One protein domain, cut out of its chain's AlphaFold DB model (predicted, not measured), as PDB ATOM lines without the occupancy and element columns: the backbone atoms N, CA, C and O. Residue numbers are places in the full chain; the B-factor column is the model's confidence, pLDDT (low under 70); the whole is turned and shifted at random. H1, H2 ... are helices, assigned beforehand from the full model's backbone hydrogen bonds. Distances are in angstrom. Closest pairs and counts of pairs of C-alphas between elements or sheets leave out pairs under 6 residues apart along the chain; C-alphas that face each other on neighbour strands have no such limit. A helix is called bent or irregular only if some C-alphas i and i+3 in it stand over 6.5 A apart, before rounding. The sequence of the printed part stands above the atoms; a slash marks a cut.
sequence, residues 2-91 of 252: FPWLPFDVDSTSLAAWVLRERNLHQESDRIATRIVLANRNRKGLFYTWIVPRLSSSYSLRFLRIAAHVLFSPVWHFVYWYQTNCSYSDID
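This is residues 2 to 91 of the 252 residues of an uncharacterized protein of Chitinophaga polysaccharea (UniProt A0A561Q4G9). A helical hairpin, H1 and H2, makes one end of this domain, and the short helix H4 stands at the opposite end. Between them H3 runs from near the last residues of H2 toward H4, meeting H4 in a corner, while a long loop, residues 39 to 59, joins H2 to H3 and passes in part through the middle of the domain; the four helices make no single bundle. The printed part has 90 residues with four named helices, in the order H1, H2, H3, H4, and no named strand; the class is all helix, with 48 of the 90 residues in the helices. It is compact, with a radius of gyration of the C-alphas of 13.5 A, and the C-alphas span 40 by 30 by 26 A.

The printed part begins at Phe 2, and H1 follows as residues 9 to 21, 17.8 A from first to last C-alpha, starting with C-alpha 9 at (207.234, 155.903, 215.712). H2 is residues 26 to 38, 18.9 A long, and ends with C-alpha 38 at (209.434, 145.803, 218.419). H3 is residues 60 to 71, 16.8 A long; it is irregular, but only just, with C-alphas 66 and 69 lying 6.7 A apart. H4 is residues 73 to 82, 14.1 A long, and ends with C-alpha 82 at (224.387, 166.855, 210.790).

H1 and H2 touch and form a helical hairpin, running opposite ways at a shallow tilt of 30 degrees. Their closest C-alphas, those of Ala 16 and Asp 29, are 5.8 A apart. H2 and H3 only just touch, with 3 pairs of C-alphas within 8 A, and stand about perpendicular at 75 degrees. H2 touches H3 with residues 34 to 38 alone, and H3 touches H2 with residue 62 alone; the closest C-alphas, those of Ile 35 and Phe 62, are 5.8 A apart. H3 and H4 are close but not clearly touching, about perpendicular at 79 degrees, with the closest C-alphas, those of Val 69 and His 76, 6.3 A apart. H4 is apart from H1 and from H2, and H1 is apart from H3. In H1 and H4 every O i to N i+4 pair is within hydrogen-bond range; in H2 8 of 9 are, and in H3 4 of 8, beside 6 of 9 O i to N i+3 pairs.

The two C-alphas farthest apart, those of Asn 23 and Tyr 81, are 40.1 A apart. The printed part has no cut. The links from H1 to H2 and from H3 to H4 are tight, while the link from H2 to H3, 21 residues, is long; its C-alphas lie 2 to 18 A from the mean of the C-alphas. The mean pLDDT of the printed part is 85.8, and confidence is low, under 70, at residues 2 to 4 and residue 56.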
ATOM      1  N   PHE A   2     211.626 160.370 200.768       55.91
ATOM      2  CA  PHE A   2     213.044 160.724 200.890       55.91
ATOM      3  C   PHE A   2     213.826 159.493 201.380       55.91
ATOM      4  O   PHE A   2     213.585 159.064 202.505       55.91
ATOM      5  N   PRO A   3     214.714 158.886 200.569       61.16
ATOM      6  CA  PRO A   3     215.319 157.587 200.888       61.16
ATOM      7  C   PRO A   3     216.283 157.611 202.087       61.16
ATOM      8  O   PRO A   3     216.802 156.567 202.471       61.16
ATOM      9  N   TRP A   4     216.531 158.784 202.672       67.56
ATOM     10  CA  TRP A   4     217.491 158.994 203.754       67.56
ATOM     11  C   TRP A   4     216.869 159.341 205.110       67.56
ATOM     12  O   TRP A   4     217.586 159.276 206.105       67.56
ATOM     13  N   LEU A   5     215.584 159.717 205.173       78.19
ATOM     14  CA  LEU A   5     214.930 160.037 206.444       78.19
ATOM     15  C   LEU A   5     214.431 158.734 207.088       78.19
ATOM     16  O   LEU A   5     213.575 158.078 206.488       78.19
ATOM     17  N   PRO A   6     214.928 158.352 208.277       84.81
ATOM     18  CA  PRO A   6     214.441 157.161 208.952       84.81
ATOM     19  C   PRO A   6     212.960 157.315 209.302       84.81
ATOM     20  O   PRO A   6     212.528 158.379 209.739       84.81
ATOM     21  N   PHE A   7     212.188 156.238 209.170       91.31
ATOM     22  CA  PHE A   7     210.841 156.198 209.736       91.31
ATOM     23  C   PHE A   7     210.890 156.382 211.254       91.31
ATOM     24  O   PHE A   7     211.762 155.823 211.927       91.31
ATOM     25  N   ASP A   8     209.920 157.104 211.796       93.44
ATOM     26  CA  ASP A   8     209.779 157.340 213.226       93.44
ATOM     27  C   ASP A   8     208.460 156.756 213.765       93.44
ATOM     28  O   ASP A   8     207.493 156.527 213.026       93.44
ATOM     29  N   VAL A   9     208.430 156.454 215.062       95.69
ATOM     30  CA  VAL A   9     207.234 155.903 215.712       95.69
ATOM     31  C   VAL A   9     206.161 156.959 215.956       95.69
ATOM     32  O   VAL A   9     205.007 156.571 216.090       95.69
ATOM     33  N   ASP A  10     206.494 158.252 215.975       95.31
ATOM     34  CA  ASP A  10     205.535 159.333 216.223       95.31
ATOM     35  C   ASP A  10     204.517 159.418 215.072       95.31
ATOM     36  O   ASP A  10     203.328 159.115 215.228       95.31
ATOM     37  N   SER A  11     205.021 159.666 213.864       94.62
ATOM     38  CA  SER A  11     204.266 159.677 212.612       94.62
ATOM     39  C   SER A  11     203.558 158.343 212.373       94.62
ATOM     40  O   SER A  11     202.391 158.312 211.978       94.62
ATOM     41  N   THR A  12     204.245 157.223 212.639       95.56
ATOM     42  CA  THR A  12     203.674 155.879 212.460       95.56
ATOM     43  C   THR A  12     202.483 155.653 213.390       95.56
ATOM     44  O   THR A  12     201.450 155.154 212.940       95.56
ATOM     45  N   SER A  13     202.595 156.021 214.670       96.81
ATOM     46  CA  SER A  13     201.523 155.857 215.653       96.81
ATOM     47  C   SER A  13     200.322 156.744 215.347       96.81
ATOM     48  O   SER A  13     199.194 156.252 215.383       96.81
ATOM     49  N   LEU A  14     200.536 158.011 214.983       95.06
ATOM     50  CA  LEU A  14     199.443 158.920 214.625       95.06
ATOM     51  C   LEU A  14     198.718 158.464 213.351       95.06
ATOM     52  O   LEU A  14     197.489 158.373 213.346       95.06
ATOM     53  N   ALA A  15     199.457 158.106 212.297       94.62
ATOM     54  CA  ALA A  15     198.861 157.623 211.052       94.62
ATOM     55  C   ALA A  15     198.082 156.313 211.261       94.62
ATOM     56  O   ALA A  15     196.948 156.181 210.796       94.62
ATOM     57  N   ALA A  16     198.660 155.354 211.992       94.94
ATOM     58  CA  ALA A  16     197.996 154.086 212.282       94.94
ATOM     59  C   ALA A  16     196.736 154.279 213.140       94.94
ATOM     60  O   ALA A  16     195.722 153.628 212.885       94.94
ATOM     61  N   TRP A  17     196.766 155.204 214.105       94.38
ATOM     62  CA  TRP A  17     195.596 155.538 214.913       94.38
ATOM     63  C   TRP A  17     194.454 156.120 214.070       94.38
ATOM     64  O   TRP A  17     193.325 155.649 214.191       94.38
ATOM     65  N   VAL A  18     194.732 157.064 213.160       93.38
ATOM     66  CA  VAL A  18     193.701 157.637 212.269       93.38
ATOM     67  C   VAL A  18     193.069 156.557 211.388       93.38
ATOM     68  O   VAL A  18     191.847 156.494 211.253       93.38
ATOM     69  N   LEU A  19     193.876 155.657 210.816       93.19
ATOM     70  CA  LEU A  19     193.347 154.533 210.038       93.19
ATOM     71  C   LEU A  19     192.466 153.620 210.896       93.19
ATOM     72  O   LEU A  19     191.429 153.145 210.419       93.19
ATOM     73  N   ARG A  20     192.858 153.380 212.156       92.06
ATOM     74  CA  ARG A  20     192.078 152.580 213.104       92.06
ATOM     75  C   ARG A  20     190.727 153.221 213.396       92.06
ATOM     76  O   ARG A  20     189.714 152.547 213.230       92.06
ATOM     77  N   GLU A  21     190.714 154.507 213.737       90.44
ATOM     78  CA  GLU A  21     189.506 155.291 214.028       90.44
ATOM     79  C   GLU A  21     188.514 155.295 212.854       90.44
ATOM     80  O   GLU A  21     187.303 155.222 213.056       90.44
ATOM     81  N   ARG A  22     189.020 155.252 211.615       90.88
ATOM     82  CA  ARG A  22     188.205 155.186 210.391       90.88
ATOM     83  C   ARG A  22     187.823 153.778 209.939       90.88
ATOM     84  O   ARG A  22     187.204 153.640 208.888       90.88
ATOM     85  N   ASN A  23     188.163 152.736 210.699       89.25
ATOM     86  CA  ASN A  23     187.942 151.334 210.323       89.25
ATOM     87  C   ASN A  23     188.646 150.907 209.008       89.25
ATOM     88  O   ASN A  23     188.200 149.979 208.337       89.25
ATOM     89  N   LEU A  24     189.777 151.535 208.652       86.88
ATOM     90  CA  LEU A  24     190.543 151.293 207.408       86.88
ATOM     91  C   LEU A  24     191.847 150.496 207.633       86.88
ATOM     92  O   LEU A  24     192.832 150.657 206.912       86.88
ATOM     93  N   HIS A  25     191.896 149.670 208.676       76.69
ATOM     94  CA  HIS A  25     193.152 149.381 209.375       76.69
ATOM     95  C   HIS A  25     193.612 147.913 209.330       76.69
ATOM     96  O   HIS A  25     194.690 147.604 209.821       76.69
ATOM     97  N   GLN A  26     192.842 146.990 208.745       76.62
ATOM     98  CA  GLN A  26     192.990 145.549 209.029       76.62
ATOM     99  C   GLN A  26     194.421 144.985 208.885       76.62
ATOM    100  O   GLN A  26     194.908 144.321 209.802       76.62
ATOM    101  N   GLU A  27     195.127 145.246 207.780       82.88
ATOM    102  CA  GLU A  27     196.510 144.764 207.619       82.88
ATOM    103  C   GLU A  27     197.564 145.779 208.095       82.88
ATOM    104  O   GLU A  27     198.530 145.404 208.768       82.88
ATOM    105  N   SER A  28     197.371 147.061 207.779       81.94
ATOM    106  CA  SER A  28     198.307 148.144 208.106       81.94
ATOM    107  C   SER A  28     198.489 148.314 209.614       81.94
ATOM    108  O   SER A  28     199.620 148.454 210.077       81.94
ATOM    109  N   ASP A  29     197.419 148.193 210.396       87.50
ATOM    110  CA  ASP A  29     197.442 148.303 211.855       87.50
ATOM    111  C   ASP A  29     198.188 147.154 212.516       87.50
ATOM    112  O   ASP A  29     199.017 147.361 213.400       87.50
ATOM    113  N   ARG A  30     197.963 145.925 212.041       87.00
ATOM    114  CA  ARG A  30     198.677 144.750 212.546       87.00
ATOM    115  C   ARG A  30     200.179 144.873 212.297       87.00
ATOM    116  O   ARG A  30     200.984 144.436 213.124       87.00
ATOM    117  N   ILE A  31     200.564 145.427 211.147       88.06
ATOM    118  CA  ILE A  31     201.965 145.674 210.798       88.06
ATOM    119  C   ILE A  31     202.537 146.791 211.676       88.06
ATOM    120  O   ILE A  31     203.562 146.563 212.320       88.06
ATOM    121  N   ALA A  32     201.863 147.939 211.762       92.38
ATOM    122  CA  ALA A  32     202.286 149.076 212.577       92.38
ATOM    123  C   ALA A  32     202.430 148.686 214.056       92.38
ATOM    124  O   ALA A  32     203.499 148.867 214.630       92.38
ATOM    125  N   THR A  33     201.428 148.020 214.637       93.25
ATOM    126  CA  THR A  33     201.457 147.513 216.017       93.25
ATOM    127  C   THR A  33     202.688 146.644 216.272       93.25
ATOM    128  O   THR A  33     203.395 146.837 217.259       93.25
ATOM    129  N   ARG A  34     203.004 145.703 215.371       91.50
ATOM    130  CA  ARG A  34     204.190 144.840 215.512       91.50
ATOM    131  C   ARG A  34     205.498 145.617 215.429       91.50
ATOM    132  O   ARG A  34     206.427 145.292 216.163       91.50
ATOM    133  N   ILE A  35     205.585 146.596 214.533       91.44
ATOM    134  CA  ILE A  35     206.790 147.414 214.362       91.44
ATOM    135  C   ILE A  35     207.015 148.286 215.592       91.44
ATOM    136  O   ILE A  35     208.106 148.270 216.156       91.44
ATOM    137  N   VAL A  36     205.971 148.980 216.046       94.62
ATOM    138  CA  VAL A  36     206.021 149.840 217.230       94.62
ATOM    139  C   VAL A  36     206.388 149.012 218.464       94.62
ATOM    140  O   VAL A  36     207.350 149.337 219.150       94.62
ATOM    141  N   LEU A  37     205.729 147.870 218.702       94.44
ATOM    142  CA  LEU A  37     206.061 146.970 219.818       94.44
ATOM    143  C   LEU A  37     207.477 146.387 219.742       94.44
ATOM    144  O   LEU A  37     208.058 146.062 220.779       94.44
ATOM    145  N   ALA A  38     208.045 146.221 218.551       92.38
ATOM    146  CA  ALA A  38     209.434 145.803 218.419       92.38
ATOM    147  C   ALA A  38     210.405 146.948 218.767       92.38
ATOM    148  O   ALA A  38     211.474 146.685 219.315       92.38
ATOM    149  N   ASN A  39     210.043 148.211 218.526       94.38
ATOM    150  CA  ASN A  39     210.932 149.367 218.682       94.38
ATOM    151  C   ASN A  39     211.093 149.866 220.136       94.38
ATOM    152  O   ASN A  39     211.014 151.063 220.403       94.38
ATOM    153  N   ARG A  40     211.327 148.953 221.087       93.88
ATOM    154  CA  ARG A  40     211.486 149.264 222.517       93.88
ATOM    155  C   ARG A  40     212.899 149.030 223.034       93.88
ATOM    156  O   ARG A  40     213.630 148.161 222.559       93.88
ATOM    157  N   ASN A  41     213.263 149.786 224.063       94.06
ATOM    158  CA  ASN A  41     214.451 149.552 224.867       94.06
ATOM    159  C   ASN A  41     214.198 148.480 225.949       94.06
ATOM    160  O   ASN A  41     213.086 147.987 226.135       94.06
ATOM    161  N   ARG A  42     215.239 148.143 226.720       92.69
ATOM    162  CA  ARG A  42     215.151 147.152 227.812       92.69
ATOM    163  C   ARG A  42     214.273 147.589 228.992       92.69
ATOM    164  O   ARG A  42     213.861 146.739 229.769       92.69
ATOM    165  N   LYS A  43     213.997 148.890 229.130       95.75
ATOM    166  CA  LYS A  43     213.079 149.455 230.132       95.75
ATOM    167  C   LYS A  43     211.624 149.484 229.636       95.75
ATOM    168  O   LYS A  43     210.755 149.945 230.360       95.75
ATOM    169  N   GLY A  44     211.362 149.020 228.411       95.62
ATOM    170  CA  GLY A  44     210.035 149.013 227.796       95.62
ATOM    171  C   GLY A  44     209.572 150.359 227.225       95.62
ATOM    172  O   GLY A  44     208.422 150.450 226.812       95.62
ATOM    173  N   LEU A  45     210.449 151.367 227.157       97.88
ATOM    174  CA  LEU A  45     210.182 152.640 226.476       97.88
ATOM    175  C   LEU A  45     210.489 152.529 224.985       97.88
ATOM    176  O   LEU A  45     211.369 151.765 224.584       97.88
ATOM    177  N   PHE A  46     209.784 153.302 224.171       97.38
ATOM    178  CA  PHE A  46     209.884 153.256 222.720       97.38
ATOM    179  C   PHE A  46     210.932 154.246 222.223       97.38
ATOM    180  O   PHE A  46     210.985 155.391 222.677       97.38
ATOM    181  N   TYR A  47     211.767 153.787 221.291       96.19
ATOM    182  CA  TYR A  47     212.679 154.670 220.575       96.19
ATOM    183  C   TYR A  47     211.912 155.488 219.543       96.19
ATOM    184  O   TYR A  47     210.973 154.981 218.926       96.19
ATOM    185  N   THR A  48     212.389 156.699 219.283       94.75
ATOM    186  CA  THR A  48     211.844 157.575 218.241       94.75
ATOM    187  C   THR A  48     212.014 156.956 216.855       94.75
ATOM    188  O   THR A  48     211.052 156.810 216.107       94.75
ATOM    189  N   TRP A  49     213.220 156.490 216.537       93.06
ATOM    190  CA  TRP A  49     213.583 156.051 215.188       93.06
ATOM    191  C   TRP A  49     213.480 154.535 214.999       93.06
ATOM    192  O   TRP A  49     213.991 153.753 215.815       93.06
ATOM    193  N   ILE A  50     212.871 154.119 213.884       91.44
ATOM    194  CA  ILE A  50     212.737 152.725 213.448       91.44
ATOM    195  C   ILE A  50     213.947 152.372 212.580       91.44
ATOM    196  O   ILE A  50     213.948 152.512 211.356       91.44
ATOM    197  N   VAL A  51     214.998 151.895 213.241       87.94
ATOM    198  CA  VAL A  51     216.281 151.535 212.622       87.94
ATOM    199  C   VAL A  51     216.699 150.111 213.002       87.94
ATOM    200  O   VAL A  51     216.185 149.567 213.985       87.94
ATOM    201  N   PRO A  52     217.621 149.471 212.257       81.88
ATOM    202  CA  PRO A  52     218.094 148.138 212.597       81.88
ATOM    203  C   PRO A  52     218.839 148.155 213.932       81.88
ATOM    204  O   PRO A  52     219.689 149.008 214.174       81.88
ATOM    205  N   ARG A  53     218.538 147.190 214.803       79.31
ATOM    206  CA  ARG A  53     219.227 146.987 216.087       79.31
ATOM    207  C   ARG A  53     219.391 145.497 216.366       79.31
ATOM    208  O   ARG A  53     218.714 144.656 215.777       79.31
ATOM    209  N   LEU A  54     220.266 145.170 217.306       75.06
ATOM    210  CA  LEU A  54     220.375 143.812 217.822       75.06
ATOM    211  C   LEU A  54     219.251 143.579 218.838       75.06
ATOM    212  O   LEU A  54     219.321 144.047 219.973       75.06
ATOM    213  N   SER A  55     218.198 142.880 218.416       74.00
ATOM    214  CA  SER A  55     217.094 142.472 219.284       74.00
ATOM    215  C   SER A  55     216.553 141.112 218.862       74.00
ATOM    216  O   SER A  55     216.337 140.855 217.679       74.00
ATOM    217  N   SER A  56     216.284 140.253 219.844       64.69
ATOM    218  CA  SER A  56     215.657 138.944 219.635       64.69
ATOM    219  C   SER A  56     214.172 139.039 219.269       64.69
ATOM    220  O   SER A  56     213.576 138.051 218.854       64.69
ATOM    221  N   SER A  57     213.556 140.216 219.409       70.69
ATOM    222  CA  SER A  57     212.122 140.431 219.166       70.69
ATOM    223  C   SER A  57     211.796 140.884 217.736       70.69
ATOM    224  O   SER A  57     210.648 141.227 217.446       70.69
ATOM    225  N   TYR A  58     212.781 140.939 216.836       78.25
ATOM    226  CA  TYR A  58     212.596 141.486 215.491       78.25
ATOM    227  C   TYR A  58     212.069 140.450 214.507       78.25
ATOM    228  O   TYR A  58     212.669 139.407 214.270       78.25
ATOM    229  N   SER A  59     210.940 140.777 213.877       78.00
ATOM    230  CA  SER A  59     210.442 140.019 212.731       78.00
ATOM    231  C   SER A  59     211.242 140.354 211.467       78.00
ATOM    232  O   SER A  59     211.748 141.467 211.320       78.00
ATOM    233  N   LEU A  60     211.268 139.440 210.491       78.12
ATOM    234  CA  LEU A  60     211.847 139.709 209.164       78.12
ATOM    235  C   LEU A  60     211.250 140.963 208.504       78.12
ATOM    236  O   LEU A  60     211.943 141.687 207.795       78.12
ATOM    237  N   ARG A  61     209.968 141.255 208.766       78.88
ATOM    238  CA  ARG A  61     209.300 142.468 208.269       78.88
ATOM    239  C   ARG A  61     209.839 143.733 208.933       78.88
ATOM    240  O   ARG A  61     210.068 144.711 208.231       78.88
ATOM    241  N   PHE A  62     210.076 143.700 210.247       81.88
ATOM    242  CA  PHE A  62     210.730 144.805 210.951       81.88
ATOM    243  C   PHE A  62     212.110 145.063 210.354       81.88
ATOM    244  O   PHE A  62     212.396 146.189 209.971       81.88
ATOM    245  N   LEU A  63     212.924 144.014 210.191       81.19
ATOM    246  CA  LEU A  63     214.258 144.142 209.607       81.19
ATOM    247  C   LEU A  63     214.207 144.697 208.184       81.19
ATOM    248  O   LEU A  63     214.998 145.572 207.870       81.19
ATOM    249  N   ARG A  64     213.260 144.263 207.344       83.69
ATOM    250  CA  ARG A  64     213.091 144.799 205.984       83.69
ATOM    251  C   ARG A  64     212.762 146.292 205.978       83.69
ATOM    252  O   ARG A  64     213.309 147.021 205.160       83.69
ATOM    253  N   ILE A  65     211.864 146.732 206.859       82.31
ATOM    254  CA  ILE A  65     211.475 148.144 206.963       82.31
ATOM    255  C   ILE A  65     212.631 148.951 207.529       82.31
ATOM    256  O   ILE A  65     213.032 149.935 206.931       82.31
ATOM    257  N   ALA A  66     213.223 148.504 208.630       81.19
ATOM    258  CA  ALA A  66     214.349 149.166 209.261       81.19
ATOM    259  C   ALA A  66     215.576 149.233 208.333       81.19
ATOM    260  O   ALA A  66     216.274 150.239 208.314       81.19
ATOM    261  N   ALA A  67     215.815 148.207 207.511       82.62
ATOM    262  CA  ALA A  67     216.922 148.150 206.559       82.62
ATOM    263  C   ALA A  67     216.806 149.154 205.404       82.62
ATOM    264  O   ALA A  67     217.761 149.265 204.641       82.62
ATOM    265  N   HIS A  68     215.701 149.904 205.266       78.12
ATOM    266  CA  HIS A  68     215.581 150.899 204.195       78.12
ATOM    267  C   HIS A  68     216.733 151.917 204.216       78.12
ATOM    268  O   HIS A  68     217.231 152.315 203.166       78.12
ATOM    269  N   VAL A  69     217.227 152.250 205.411       74.12
ATOM    270  CA  VAL A  69     218.364 153.155 205.611       74.12
ATOM    271  C   VAL A  69     219.680 152.626 205.030       74.12
ATOM    272  O   VAL A  69     220.577 153.401 204.703       74.12
ATOM    273  N   LEU A  70     219.798 151.305 204.847       76.31
ATOM    274  CA  LEU A  70     220.968 150.669 204.234       76.31
ATOM    275  C   LEU A  70     221.024 150.886 202.716       76.31
ATOM    276  O   LEU A  70     222.084 150.694 202.127       76.31
ATOM    277  N   PHE A  71     219.930 151.318 202.077       79.31
ATOM    278  CA  PHE A  71     219.925 151.666 200.651       79.31
ATOM    279  C   PHE A  71     220.490 153.064 200.371       79.31
ATOM    280  O   PHE A  71     220.638 153.452 199.214       79.31
ATOM    281  N   SER A  72     220.807 153.846 201.405       80.69
ATOM    282  CA  SER A  72     221.427 155.169 201.272       80.69
ATOM    283  C   SER A  72     222.394 155.447 202.433       80.69
ATOM    284  O   SER A  72     222.209 156.412 203.173       80.69
ATOM    285  N   PRO A  73     223.455 154.629 202.607       79.62
ATOM    286  CA  PRO A  73     224.296 154.653 203.806       79.62
ATOM    287  C   PRO A  73     225.059 155.972 203.982       79.62
ATOM    288  O   PRO A  73     225.204 156.441 205.106       79.62
ATOM    289  N   VAL A  74     225.494 156.600 202.881       83.12
ATOM    290  CA  VAL A  74     226.175 157.907 202.909       83.12
ATOM    291  C   VAL A  74     225.229 158.993 203.418       83.12
ATOM    292  O   VAL A  74     225.559 159.697 204.365       83.12
ATOM    293  N   TRP A  75     224.031 159.098 202.841       77.94
ATOM    294  CA  TRP A  75     223.050 160.105 203.247       77.94
ATOM    295  C   TRP A  75     222.500 159.866 204.645       77.94
ATOM    296  O   TRP A  75     222.276 160.819 205.381       77.94
ATOM    297  N   HIS A  76     222.343 158.604 205.038       80.19
ATOM    298  CA  HIS A  76     221.988 158.249 206.400       80.19
ATOM    299  C   HIS A  76     223.084 158.692 207.379       80.19
ATOM    300  O   HIS A  76     222.785 159.361 208.359       80.19
ATOM    301  N   PHE A  77     224.361 158.403 207.095       80.56
ATOM    302  CA  PHE A  77     225.476 158.883 207.917       80.56
ATOM    303  C   PHE A  77     225.495 160.414 208.023       80.56
ATOM    304  O   PHE A  77     225.595 160.946 209.125       80.56
ATOM    305  N   VAL A  78     225.337 161.115 206.895       81.12
ATOM    306  CA  VAL A  78     225.248 162.583 206.858       81.12
ATOM    307  C   VAL A  78     224.086 163.081 207.716       81.12
ATOM    308  O   VAL A  78     224.283 163.991 208.514       81.12
ATOM    309  N   TYR A  79     222.909 162.460 207.616       80.81
ATOM    310  CA  TYR A  79     221.741 162.811 208.421       80.81
ATOM    311  C   TYR A  79     222.039 162.722 209.923       80.81
ATOM    312  O   TYR A  79     221.851 163.703 210.632       80.81
ATOM    313  N   TRP A  80     222.567 161.603 210.424       81.50
ATOM    314  CA  TRP A  80     222.871 161.461 211.859       81.50
ATOM    315  C   TRP A  80     224.026 162.336 212.338       81.50
ATOM    316  O   TRP A  80     224.077 162.676 213.512       81.50
ATOM    317  N   TYR A  81     224.962 162.675 211.454       80.12
ATOM    318  CA  TYR A  81     226.080 163.547 211.799       80.12
ATOM    319  C   TYR A  81     225.675 165.027 211.838       80.12
ATOM    320  O   TYR A  81     226.178 165.782 212.664       80.12
ATOM    321  N   GLN A  82     224.790 165.452 210.933       79.69
ATOM    322  CA  GLN A  82     224.387 166.855 210.790       79.69
ATOM    323  C   GLN A  82     223.142 167.221 211.596       79.69
ATOM    324  O   GLN A  82     222.901 168.400 211.843       79.69
ATOM    325  N   THR A  83     222.329 166.238 211.973       79.06
ATOM    326  CA  THR A  83     221.162 166.462 212.826       79.06
ATOM    327  C   THR A  83     221.505 166.164 214.274       79.06
ATOM    328  O   THR A  83     222.403 165.383 214.570       79.06
ATOM    329  N   ASN A  84     220.735 166.736 215.198       81.62
ATOM    330  CA  ASN A  84     220.875 166.378 216.602       81.62
ATOM    331  C   ASN A  84     220.316 164.986 216.912       81.62
ATOM    332  O   ASN A  84     220.437 164.556 218.051       81.62
ATOM    333  N   CYS A  85     219.703 164.285 215.953       85.56
ATOM    334  CA  CYS A  85     219.088 162.971 216.125       85.56
ATOM    335  C   CYS A  85     220.082 161.937 216.676       85.56
ATOM    336  O   CYS A  85     221.241 161.880 216.276       85.56
ATOM    337  N   SER A  86     219.611 161.058 217.557       87.62
ATOM    338  CA  SER A  86     220.357 159.886 218.007       87.62
ATOM    339  C   SER A  86     219.515 158.633 217.847       87.62
ATOM    340  O   SER A  86     218.323 158.610 218.147       87.62
ATOM    341  N   TYR A  87     220.156 157.532 217.457       86.50
ATOM    342  CA  TYR A  87     219.500 156.231 217.449       86.50
ATOM    343  C   TYR A  87     218.910 155.875 218.814       86.50
ATOM    344  O   TYR A  87     217.972 155.093 218.872       86.50
ATOM    345  N   SER A  88     219.441 156.381 219.926       89.56
ATOM    346  CA  SER A  88     218.922 156.078 221.263       89.56
ATOM    347  C   SER A  88     217.855 157.054 221.760       89.56
ATOM    348  O   SER A  88     217.490 156.950 222.928       89.56
ATOM    349  N   ASP A  89     217.387 157.985 220.922       92.50
ATOM    350  CA  ASP A  89     216.370 158.970 221.299       92.50
ATOM    351  C   ASP A  89     215.105 158.273 221.830       92.50
ATOM    352  O   ASP A  89     214.560 157.356 221.202       92.50
ATOM    353  N   ILE A  90     214.695 158.693 223.027       95.25
ATOM    354  CA  ILE A  90     213.485 158.284 223.735       95.25
ATOM    355  C   ILE A  90     212.870 159.567 224.270       95.25
ATOM    356  O   ILE A  90     213.398 160.167 225.204       95.25
ATOM    357  N   ASP A  91     211.753 159.948 223.672       96.12
ATOM    358  CA  ASP A  91     211.121 161.239 223.893       96.12
ATOM    359  C   ASP A  91     209.708 161.041 224.458       96.12
ATOM    360  O   ASP A  91     208.978 160.126 224.050       96.12
TER     361      ASP A  91